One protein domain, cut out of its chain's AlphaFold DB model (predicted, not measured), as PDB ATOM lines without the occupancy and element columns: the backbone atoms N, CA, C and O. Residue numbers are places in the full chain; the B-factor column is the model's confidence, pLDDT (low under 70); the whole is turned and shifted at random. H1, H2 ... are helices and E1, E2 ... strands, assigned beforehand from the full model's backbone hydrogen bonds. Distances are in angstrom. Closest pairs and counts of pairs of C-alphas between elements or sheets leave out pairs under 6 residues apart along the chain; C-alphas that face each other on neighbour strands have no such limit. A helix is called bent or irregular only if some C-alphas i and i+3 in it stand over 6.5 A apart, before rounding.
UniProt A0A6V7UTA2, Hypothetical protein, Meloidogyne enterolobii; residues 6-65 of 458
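What this domain is: This is residues 6 to 65 of the 458 residues of the protein "Hypothetical protein" of Meloidogyne enterolobii (UniProt A0A6V7UTA2). Two helices, H1 and H2, follow each other end to end as a long arm, and a small head of loops with the short strand E1 lies off the first end of H1. Residues 37 to 65, most of H1 and the whole of H2, stick out free and make the length. The printed part has 60 residues, with one named strand and two named helices in the order E1, H1, H2, and is mostly helix. It is extended, with a radius of gyration of the C-alphas of 18.2 A, and its C-alphas span 55 by 27 by 17 A.

Where its parts are: The printed part begins at Ser 6, with C-alpha 6 at (29.653, -24.354, -26.703). E1 is residues 15 to 17, 6.6 A from first to last C-alpha. H1 is residues 30 to 47, 23.3 A long, and begins at C-alpha 30, at (49.777, -27.068, -8.633). H2 is residues 49 to 65, 24.3 A long, and ends at C-alpha 65, at (24.216, 15.339, -3.633).

How they stand to each other: E1 pairs with no named strand, but residues 6 to 7 pair antiparallel with residues 15 to 16 of E1, and residues 16 to 17 of E1 pair antiparallel with residues 20 to 21. E1 is apart from H1 and from H2. H1 has a kink of 40 degrees near residue 41 and is irregular, with C-alphas 42 and 45 at 7.3 A. H1 and H2 meet only through their link. Of the O i to N i+4 pairs, 12 of 14 in H1 and 12 of 13 in H2 are within hydrogen-bond range.

The domain as a whole: The two C-alphas farthest apart, those of Ala 10 and His 65, are 56.0 A apart. Without the stretch that stands free, the body has 31 residues and spans 28 by 16 by 11 A. The printed part has no cut. The link from E1 to H1, residues 18 to 29, is long, and that from H1 to H2 is tight. The mean pLDDT of the printed part is 84.8, and residues 48 to 51 are under 70.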
ATOM      1  N   SER A   6      29.948 -23.067 -26.066       85.12
ATOM      2  CA  SER A   6      29.653 -24.354 -26.703       85.12
ATOM      3  C   SER A   6      30.194 -25.498 -25.857       85.12
ATOM      4  O   SER A   6      31.256 -25.362 -25.260       85.12
ATOM      5  N   VAL A   7      29.513 -26.640 -25.831       85.25
ATOM      6  CA  VAL A   7      30.064 -27.861 -25.222       85.25
ATOM      7  C   VAL A   7      31.210 -28.393 -26.092       85.25
ATOM      8  O   VAL A   7      31.126 -28.331 -27.321       85.25
ATOM      9  N   SER A   8      32.285 -28.887 -25.475       76.38
ATOM     10  CA  SER A   8      33.460 -29.370 -26.202       76.38
ATOM     11  C   SER A   8      33.112 -30.634 -26.995       76.38
ATOM     12  O   SER A   8      32.651 -31.615 -26.407       76.38
ATOM     13  N   PRO A   9      33.356 -30.679 -28.319       79.94
ATOM     14  CA  PRO A   9      33.054 -31.863 -29.125       79.94
ATOM     15  C   PRO A   9      33.975 -33.053 -28.802       79.94
ATOM     16  O   PRO A   9      33.685 -34.172 -29.218       79.94
ATOM     17  N   ALA A  10      35.085 -32.822 -28.090       79.62
ATOM     18  CA  ALA A  10      36.027 -33.857 -27.666       79.62
ATOM     19  C   ALA A  10      35.727 -34.417 -26.263       79.62
ATOM     20  O   ALA A  10      36.049 -35.573 -25.992       79.62
ATOM     21  N   VAL A  11      35.124 -33.617 -25.374       80.38
ATOM     22  CA  VAL A  11      34.782 -34.008 -23.996       80.38
ATOM     23  C   VAL A  11      33.424 -33.389 -23.633       80.38
ATOM     24  O   VAL A  11      33.371 -32.187 -23.374       80.38
ATOM     25  N   PRO A  12      32.325 -34.168 -23.594       80.88
ATOM     26  CA  PRO A  12      30.968 -33.623 -23.471       80.88
ATOM     27  C   PRO A  12      30.687 -32.901 -22.143       80.88
ATOM     28  O   PRO A  12      29.734 -32.132 -22.062       80.88
ATOM     29  N   ASP A  13      31.528 -33.099 -21.127       83.88
ATOM     30  CA  ASP A  13      31.393 -32.450 -19.818       83.88
ATOM     31  C   ASP A  13      32.148 -31.106 -19.725       83.88
ATOM     32  O   ASP A  13      32.083 -30.429 -18.700       83.88
ATOM     33  N   LYS A  14      32.875 -30.694 -20.779       81.00
ATOM     34  CA  LYS A  14      33.664 -29.450 -20.788       81.00
ATOM     35  C   LYS A  14      32.964 -28.326 -21.539       81.00
ATOM     36  O   LYS A  14      32.552 -28.477 -22.689       81.00
ATOM     37  N   LEU A  15      32.874 -27.166 -20.892       83.88
ATOM     38  CA  LEU A  15      32.398 -25.931 -21.508       83.88
ATOM     39  C   LEU A  15      33.548 -25.242 -22.239       83.88
ATOM     40  O   LEU A  15      34.604 -25.009 -21.663       83.88
ATOM     41  N   VAL A  16      33.325 -24.865 -23.491       85.06
ATOM     42  CA  VAL A  16      34.266 -24.106 -24.317       85.06
ATOM     43  C   VAL A  16      33.727 -22.697 -24.481       85.06
ATOM     44  O   VAL A  16      32.606 -22.506 -24.957       85.06
ATOM     45  N   VAL A  17      34.530 -21.699 -24.122       85.50
ATOM     46  CA  VAL A  17      34.193 -20.285 -24.319       85.50
ATOM     47  C   VAL A  17      35.176 -19.682 -25.307       85.50
ATOM     48  O   VAL A  17      36.385 -19.695 -25.088       85.50
ATOM     49  N   ASN A  18      34.658 -19.171 -26.426       84.94
ATOM     50  CA  ASN A  18      35.449 -18.586 -27.518       84.94
ATOM     51  C   ASN A  18      36.579 -19.505 -28.050       84.94
ATOM     52  O   ASN A  18      37.614 -19.019 -28.501       84.94
ATOM     53  N   GLY A  19      36.391 -20.830 -28.000       80.50
ATOM     54  CA  GLY A  19      37.385 -21.820 -28.438       80.50
ATOM     55  C   GLY A  19      38.413 -22.244 -27.379       80.50
ATOM     56  O   GLY A  19      39.331 -22.987 -27.713       80.50
ATOM     57  N   VAL A  20      38.270 -21.803 -26.124       81.06
ATOM     58  CA  VAL A  20      39.106 -22.231 -24.990       81.06
ATOM     59  C   VAL A  20      38.284 -23.119 -24.055       81.06
ATOM     60  O   VAL A  20      37.217 -22.700 -23.605       81.06
ATOM     61  N   ASP A  21      38.775 -24.327 -23.765       84.00
ATOM     62  CA  ASP A  21      38.210 -25.205 -22.731       84.00
ATOM     63  C   ASP A  21      38.284 -24.495 -21.367       84.00
ATOM     64  O   ASP A  21      39.370 -24.157 -20.889       84.00
ATOM     65  N   LEU A  22      37.136 -24.297 -20.721       83.88
ATOM     66  CA  LEU A  22      37.078 -23.958 -19.307       83.88
ATOM     67  C   LEU A  22      37.392 -25.215 -18.493       83.88
ATOM     68  O   LEU A  22      36.797 -26.275 -18.690       83.88
ATOM     69  N   VAL A  23      38.338 -25.075 -17.572       85.19
ATOM     70  CA  VAL A  23      38.798 -26.129 -16.667       85.19
ATOM     71  C   VAL A  23      38.486 -25.666 -15.249       85.19
ATOM     72  O   VAL A  23      38.742 -24.506 -14.923       85.19
ATOM     73  N   ASN A  24      37.916 -26.542 -14.419       86.69
ATOM     74  CA  ASN A  24      37.686 -26.227 -13.010       86.69
ATOM     75  C   ASN A  24      39.027 -25.994 -12.304       86.69
ATOM     76  O   ASN A  24      40.022 -26.641 -12.626       86.69
ATOM     77  N   GLU A  25      39.060 -25.098 -11.321       85.94
ATOM     78  CA  GLU A  25      40.300 -24.769 -10.610       85.94
ATOM     79  C   GLU A  25      40.923 -26.001  -9.924       85.94
ATOM     80  O   GLU A  25      42.138 -26.183  -9.968       85.94
ATOM     81  N   ASP A  26      40.078 -26.909  -9.424       88.38
ATOM     82  CA  ASP A  26      40.460 -28.186  -8.804       88.38
ATOM     83  C   ASP A  26      41.107 -29.198  -9.780       88.38
ATOM     84  O   ASP A  26      41.787 -30.130  -9.351       88.38
ATOM     85  N   GLU A  27      40.904 -29.039 -11.095       88.94
ATOM     86  CA  GLU A  27      41.519 -29.882 -12.138       88.94
ATOM     87  C   GLU A  27      42.917 -29.382 -12.554       88.94
ATOM     88  O   GLU A  27      43.628 -30.066 -13.297       88.94
ATOM     89  N   LEU A  28      43.334 -28.193 -12.104       91.12
ATOM     90  CA  LEU A  28      44.645 -27.634 -12.420       91.12
ATOM     91  C   LEU A  28      45.733 -28.286 -11.563       91.12
ATOM     92  O   LEU A  28      45.648 -28.352 -10.338       91.12
ATOM     93  N   SER A  29      46.836 -28.696 -12.195       94.94
ATOM     94  CA  SER A  29      48.016 -29.103 -11.429       94.94
ATOM     95  C   SER A  29      48.585 -27.919 -10.621       94.94
ATOM     96  O   SER A  29      48.467 -26.767 -11.056       94.94
ATOM     97  N   PRO A  30      49.278 -28.152  -9.487       94.44
ATOM     98  CA  PRO A  30      49.777 -27.068  -8.633       94.44
ATOM     99  C   PRO A  30      50.699 -26.057  -9.338       94.44
ATOM    100  O   PRO A  30      50.772 -24.895  -8.941       94.44
ATOM    101  N   SER A  31      51.402 -26.471 -10.398       95.12
ATOM    102  CA  SER A  31      52.202 -25.574 -11.240       95.12
ATOM    103  C   SER A  31      51.340 -24.703 -12.159       95.12
ATOM    104  O   SER A  31      51.634 -23.518 -12.300       95.12
ATOM    105  N   GLN A  32      50.271 -25.254 -12.742       92.81
ATOM    106  CA  GLN A  32      49.315 -24.503 -13.563       92.81
ATOM    107  C   GLN A  32      48.526 -23.499 -12.723       92.81
ATOM    108  O   GLN A  32      48.428 -22.344 -13.121       92.81
ATOM    109  N   HIS A  33      48.035 -23.897 -11.545       94.56
ATOM    110  CA  HIS A  33      47.350 -22.988 -10.618       94.56
ATOM    111  C   HIS A  33      48.271 -21.829 -10.184       94.56
ATOM    112  O   HIS A  33      47.867 -20.669 -10.216       94.56
ATOM    113  N   ARG A  34      49.554 -22.098  -9.894       96.00
ATOM    114  CA  ARG A  34      50.532 -21.038  -9.576       96.00
ATOM    115  C   ARG A  34      50.759 -20.056 -10.730       96.00
ATOM    116  O   ARG A  34      50.961 -18.868 -10.480       96.00
ATOM    117  N   GLU A  35      50.762 -20.530 -11.973       92.81
ATOM    118  CA  GLU A  35      50.940 -19.667 -13.146       92.81
ATOM    119  C   GLU A  35      49.646 -18.914 -13.508       92.81
ATOM    120  O   GLU A  35      49.708 -17.747 -13.890       92.81
ATOM    121  N   LEU A  36      48.475 -19.523 -13.285       91.19
ATOM    122  CA  LEU A  36      47.176 -18.850 -13.359       91.19
ATOM    123  C   LEU A  36      47.094 -17.703 -12.343       91.19
ATOM    124  O   LEU A  36      46.758 -16.587 -12.729       91.19
ATOM    125  N   GLN A  37      47.477 -17.937 -11.083       93.81
ATOM    126  CA  GLN A  37      47.509 -16.883 -10.066       93.81
ATOM    127  C   GLN A  37      48.448 -15.742 -10.476       93.81
ATOM    128  O   GLN A  37      48.060 -14.582 -10.428       93.81
ATOM    129  N   ARG A  38      49.649 -16.055 -10.982       95.50
ATOM    130  CA  ARG A  38      50.574 -15.040 -11.522       95.50
ATOM    131  C   ARG A  38      49.973 -14.238 -12.670       95.50
ATOM    132  O   ARG A  38      50.216 -13.037 -12.755       95.50
ATOM    133  N   TYR A  39      49.212 -14.884 -13.550       93.25
ATOM    134  CA  TYR A  39      48.514 -14.203 -14.632       93.25
ATOM    135  C   TYR A  39      47.397 -13.294 -14.099       93.25
ATOM    136  O   TYR A  39      47.279 -12.160 -14.561       93.25
ATOM    137  N   ILE A  40      46.622 -13.745 -13.109       91.62
ATOM    138  CA  ILE A  40      45.601 -12.933 -12.431       91.62
ATOM    139  C   ILE A  40      46.254 -11.721 -11.754       91.62
ATOM    140  O   ILE A  40      45.844 -10.597 -12.026       91.62
ATOM    141  N   ASP A  41      47.315 -11.920 -10.969       93.50
ATOM    142  CA  ASP A  41      48.047 -10.851 -10.276       93.50
ATOM    143  C   ASP A  41      48.622  -9.828 -11.272       93.50
ATOM    144  O   ASP A  41      48.461  -8.617 -11.101       93.50
ATOM    145  N   ALA A  42      49.242 -10.300 -12.360       94.12
ATOM    146  CA  ALA A  42      49.788  -9.441 -13.410       94.12
ATOM    147  C   ALA A  42      48.699  -8.623 -14.128       94.12
ATOM    148  O   ALA A  42      48.932  -7.464 -14.473       94.12
ATOM    149  N   ASN A  43      47.505  -9.192 -14.325       91.38
ATOM    150  CA  ASN A  43      46.377  -8.550 -15.009       91.38
ATOM    151  C   ASN A  43      45.338  -7.938 -14.050       91.38
ATOM    152  O   ASN A  43      44.324  -7.413 -14.511       91.38
ATOM    153  N   ALA A  44      45.588  -7.913 -12.736       90.12
ATOM    154  CA  ALA A  44      44.677  -7.341 -11.738       90.12
ATOM    155  C   ALA A  44      44.350  -5.864 -12.031       90.12
ATOM    156  O   ALA A  44      43.234  -5.395 -11.802       90.12
ATOM    157  N   HIS A  45      45.304  -5.147 -12.634       85.62
ATOM    158  CA  HIS A  45      45.125  -3.776 -13.103       85.62
ATOM    159  C   HIS A  45      44.067  -3.629 -14.216       85.62
ATOM    160  O   HIS A  45      43.448  -2.570 -14.295       85.62
ATOM    161  N   LEU A  46      43.841  -4.664 -15.040       81.88
ATOM    162  CA  LEU A  46      42.791  -4.711 -16.067       81.88
ATOM    163  C   LEU A  46      41.428  -5.083 -15.470       81.88
ATOM    164  O   LEU A  46      40.408  -4.520 -15.858       81.88
ATOM    165  N   LEU A  47      41.414  -6.005 -14.503       73.62
ATOM    166  CA  LEU A  47      40.189  -6.445 -13.827       73.62
ATOM    167  C   LEU A  47      39.559  -5.311 -13.000       73.62
ATOM    168  O   LEU A  47      38.346  -5.118 -13.040       73.62
ATOM    169  N   GLY A  48      40.383  -4.483 -12.351       66.06
ATOM    170  CA  GLY A  48      39.925  -3.346 -11.546       66.06
ATOM    171  C   GLY A  48      39.306  -2.166 -12.315       66.06
ATOM    172  O   GLY A  48      38.975  -1.166 -11.682       66.06
ATOM    173  N   PHE A  49      39.159  -2.209 -13.646       59.88
ATOM    174  CA  PHE A  49      38.469  -1.133 -14.383       59.88
ATOM    175  C   PHE A  49      36.947  -1.147 -14.182       59.88
ATOM    176  O   PHE A  49      36.347  -0.076 -14.130       59.88
ATOM    177  N   LEU A  50      36.336  -2.324 -14.008       61.25
ATOM    178  CA  LEU A  50      34.887  -2.457 -13.797       61.25
ATOM    179  C   LEU A  50      34.437  -1.868 -12.450       61.25
ATOM    180  O   LEU A  50      33.416  -1.186 -12.386       61.25
ATOM    181  N   ASP A  51      35.224  -2.060 -11.391       65.31
ATOM    182  CA  ASP A  51      34.912  -1.493 -10.074       65.31
ATOM    183  C   ASP A  51      35.190   0.021 -10.011       65.31
ATOM    184  O   ASP A  51      34.451   0.759  -9.357       65.31
ATOM    185  N   LYS A  52      36.189   0.515 -10.757       71.62
ATOM    186  CA  LYS A  52      36.510   1.953 -10.836       71.62
ATOM    187  C   LYS A  52      35.416   2.791 -11.490       71.62
ATOM    188  O   LYS A  52      35.203   3.918 -11.051       71.62
ATOM    189  N   GLU A  53      34.712   2.283 -12.505       76.81
ATOM    190  CA  GLU A  53      33.553   3.001 -13.069       76.81
ATOM    191  C   GLU A  53      32.452   3.183 -12.015       76.81
ATOM    192  O   GLU A  53      31.859   4.256 -11.909       76.81
ATOM    193  N   LYS A  54      32.232   2.163 -11.180       79.31
ATOM    194  CA  LYS A  54      31.234   2.186 -10.108       79.31
ATOM    195  C   LYS A  54      31.624   3.134  -8.970       79.31
ATOM    196  O   LYS A  54      30.785   3.893  -8.491       79.31
ATOM    197  N   GLU A  55      32.900   3.148  -8.585       83.06
ATOM    198  CA  GLU A  55      33.441   4.097  -7.604       83.06
ATOM    199  C   GLU A  55      33.354   5.549  -8.114       83.06
ATOM    200  O   GLU A  55      32.915   6.433  -7.376       83.06
ATOM    201  N   GLN A  56      33.653   5.795  -9.397       82.81
ATOM    202  CA  GLN A  56      33.458   7.108 -10.031       82.81
ATOM    203  C   GLN A  56      31.979   7.514 -10.107       82.81
ATOM    204  O   GLN A  56      31.661   8.686  -9.900       82.81
ATOM    205  N   GLU A  57      31.058   6.581 -10.368       86.38
ATOM    206  CA  GLU A  57      29.615   6.860 -10.342       86.38
ATOM    207  C   GLU A  57      29.145   7.245  -8.928       86.38
ATOM    208  O   GLU A  57      28.355   8.180  -8.764       86.38
ATOM    209  N   GLU A  58      29.649   6.576  -7.888       88.38
ATOM    210  CA  GLU A  58      29.372   6.927  -6.492       88.38
ATOM    211  C   GLU A  58      29.998   8.262  -6.074       88.38
ATOM    212  O   GLU A  58      29.358   9.038  -5.357       88.38
ATOM    213  N   GLU A  59      31.215   8.573  -6.526       87.81
ATOM    214  CA  GLU A  59      31.862   9.864  -6.271       87.81
ATOM    215  C   GLU A  59      31.119  11.008  -6.979       87.81
ATOM    216  O   GLU A  59      30.844  12.042  -6.365       87.81
ATOM    217  N   LEU A  60      30.685  10.800  -8.229       86.38
ATOM    218  CA  LEU A  60      29.798  11.719  -8.946       86.38
ATOM    219  C   LEU A  60      28.479  11.912  -8.188       86.38
ATOM    220  O   LEU A  60      28.103  13.055  -7.920       86.38
ATOM    221  N   LYS A  61      27.802  10.833  -7.773       88.31
ATOM    222  CA  LYS A  61      26.569  10.915  -6.966       88.31
ATOM    223  C   LYS A  61      26.785  11.709  -5.680       88.31
ATOM    224  O   LYS A  61      26.003  12.620  -5.414       88.31
ATOM    225  N   LYS A  62      27.858  11.445  -4.924       89.81
ATOM    226  CA  LYS A  62      28.226  12.216  -3.717       89.81
ATOM    227  C   LYS A  62      28.447  13.697  -4.037       89.81
ATOM    228  O   LYS A  62      27.910  14.554  -3.338       89.81
ATOM    229  N   LYS A  63      29.175  14.007  -5.114       87.06
ATOM    230  CA  LYS A  63      29.478  15.381  -5.542       87.06
ATOM    231  C   LYS A  63      28.226  16.167  -5.933       87.06
ATOM    232  O   LYS A  63      28.105  17.324  -5.540       87.06
ATOM    233  N   TYR A  64      27.281  15.547  -6.641       80.19
ATOM    234  CA  TYR A  64      25.989  16.168  -6.946       80.19
ATOM    235  C   TYR A  64      25.105  16.309  -5.703       80.19
ATOM    236  O   TYR A  64      24.518  17.367  -5.489       80.19
ATOM    237  N   HIS A  65      25.045  15.291  -4.841       81.06
ATOM    238  CA  HIS A  65      24.216  15.339  -3.633       81.06
ATOM    239  C   HIS A  65      24.698  16.401  -2.625       81.06
ATOM    240  O   HIS A  65      23.884  16.966  -1.893       81.06
TER     241      HIS A  65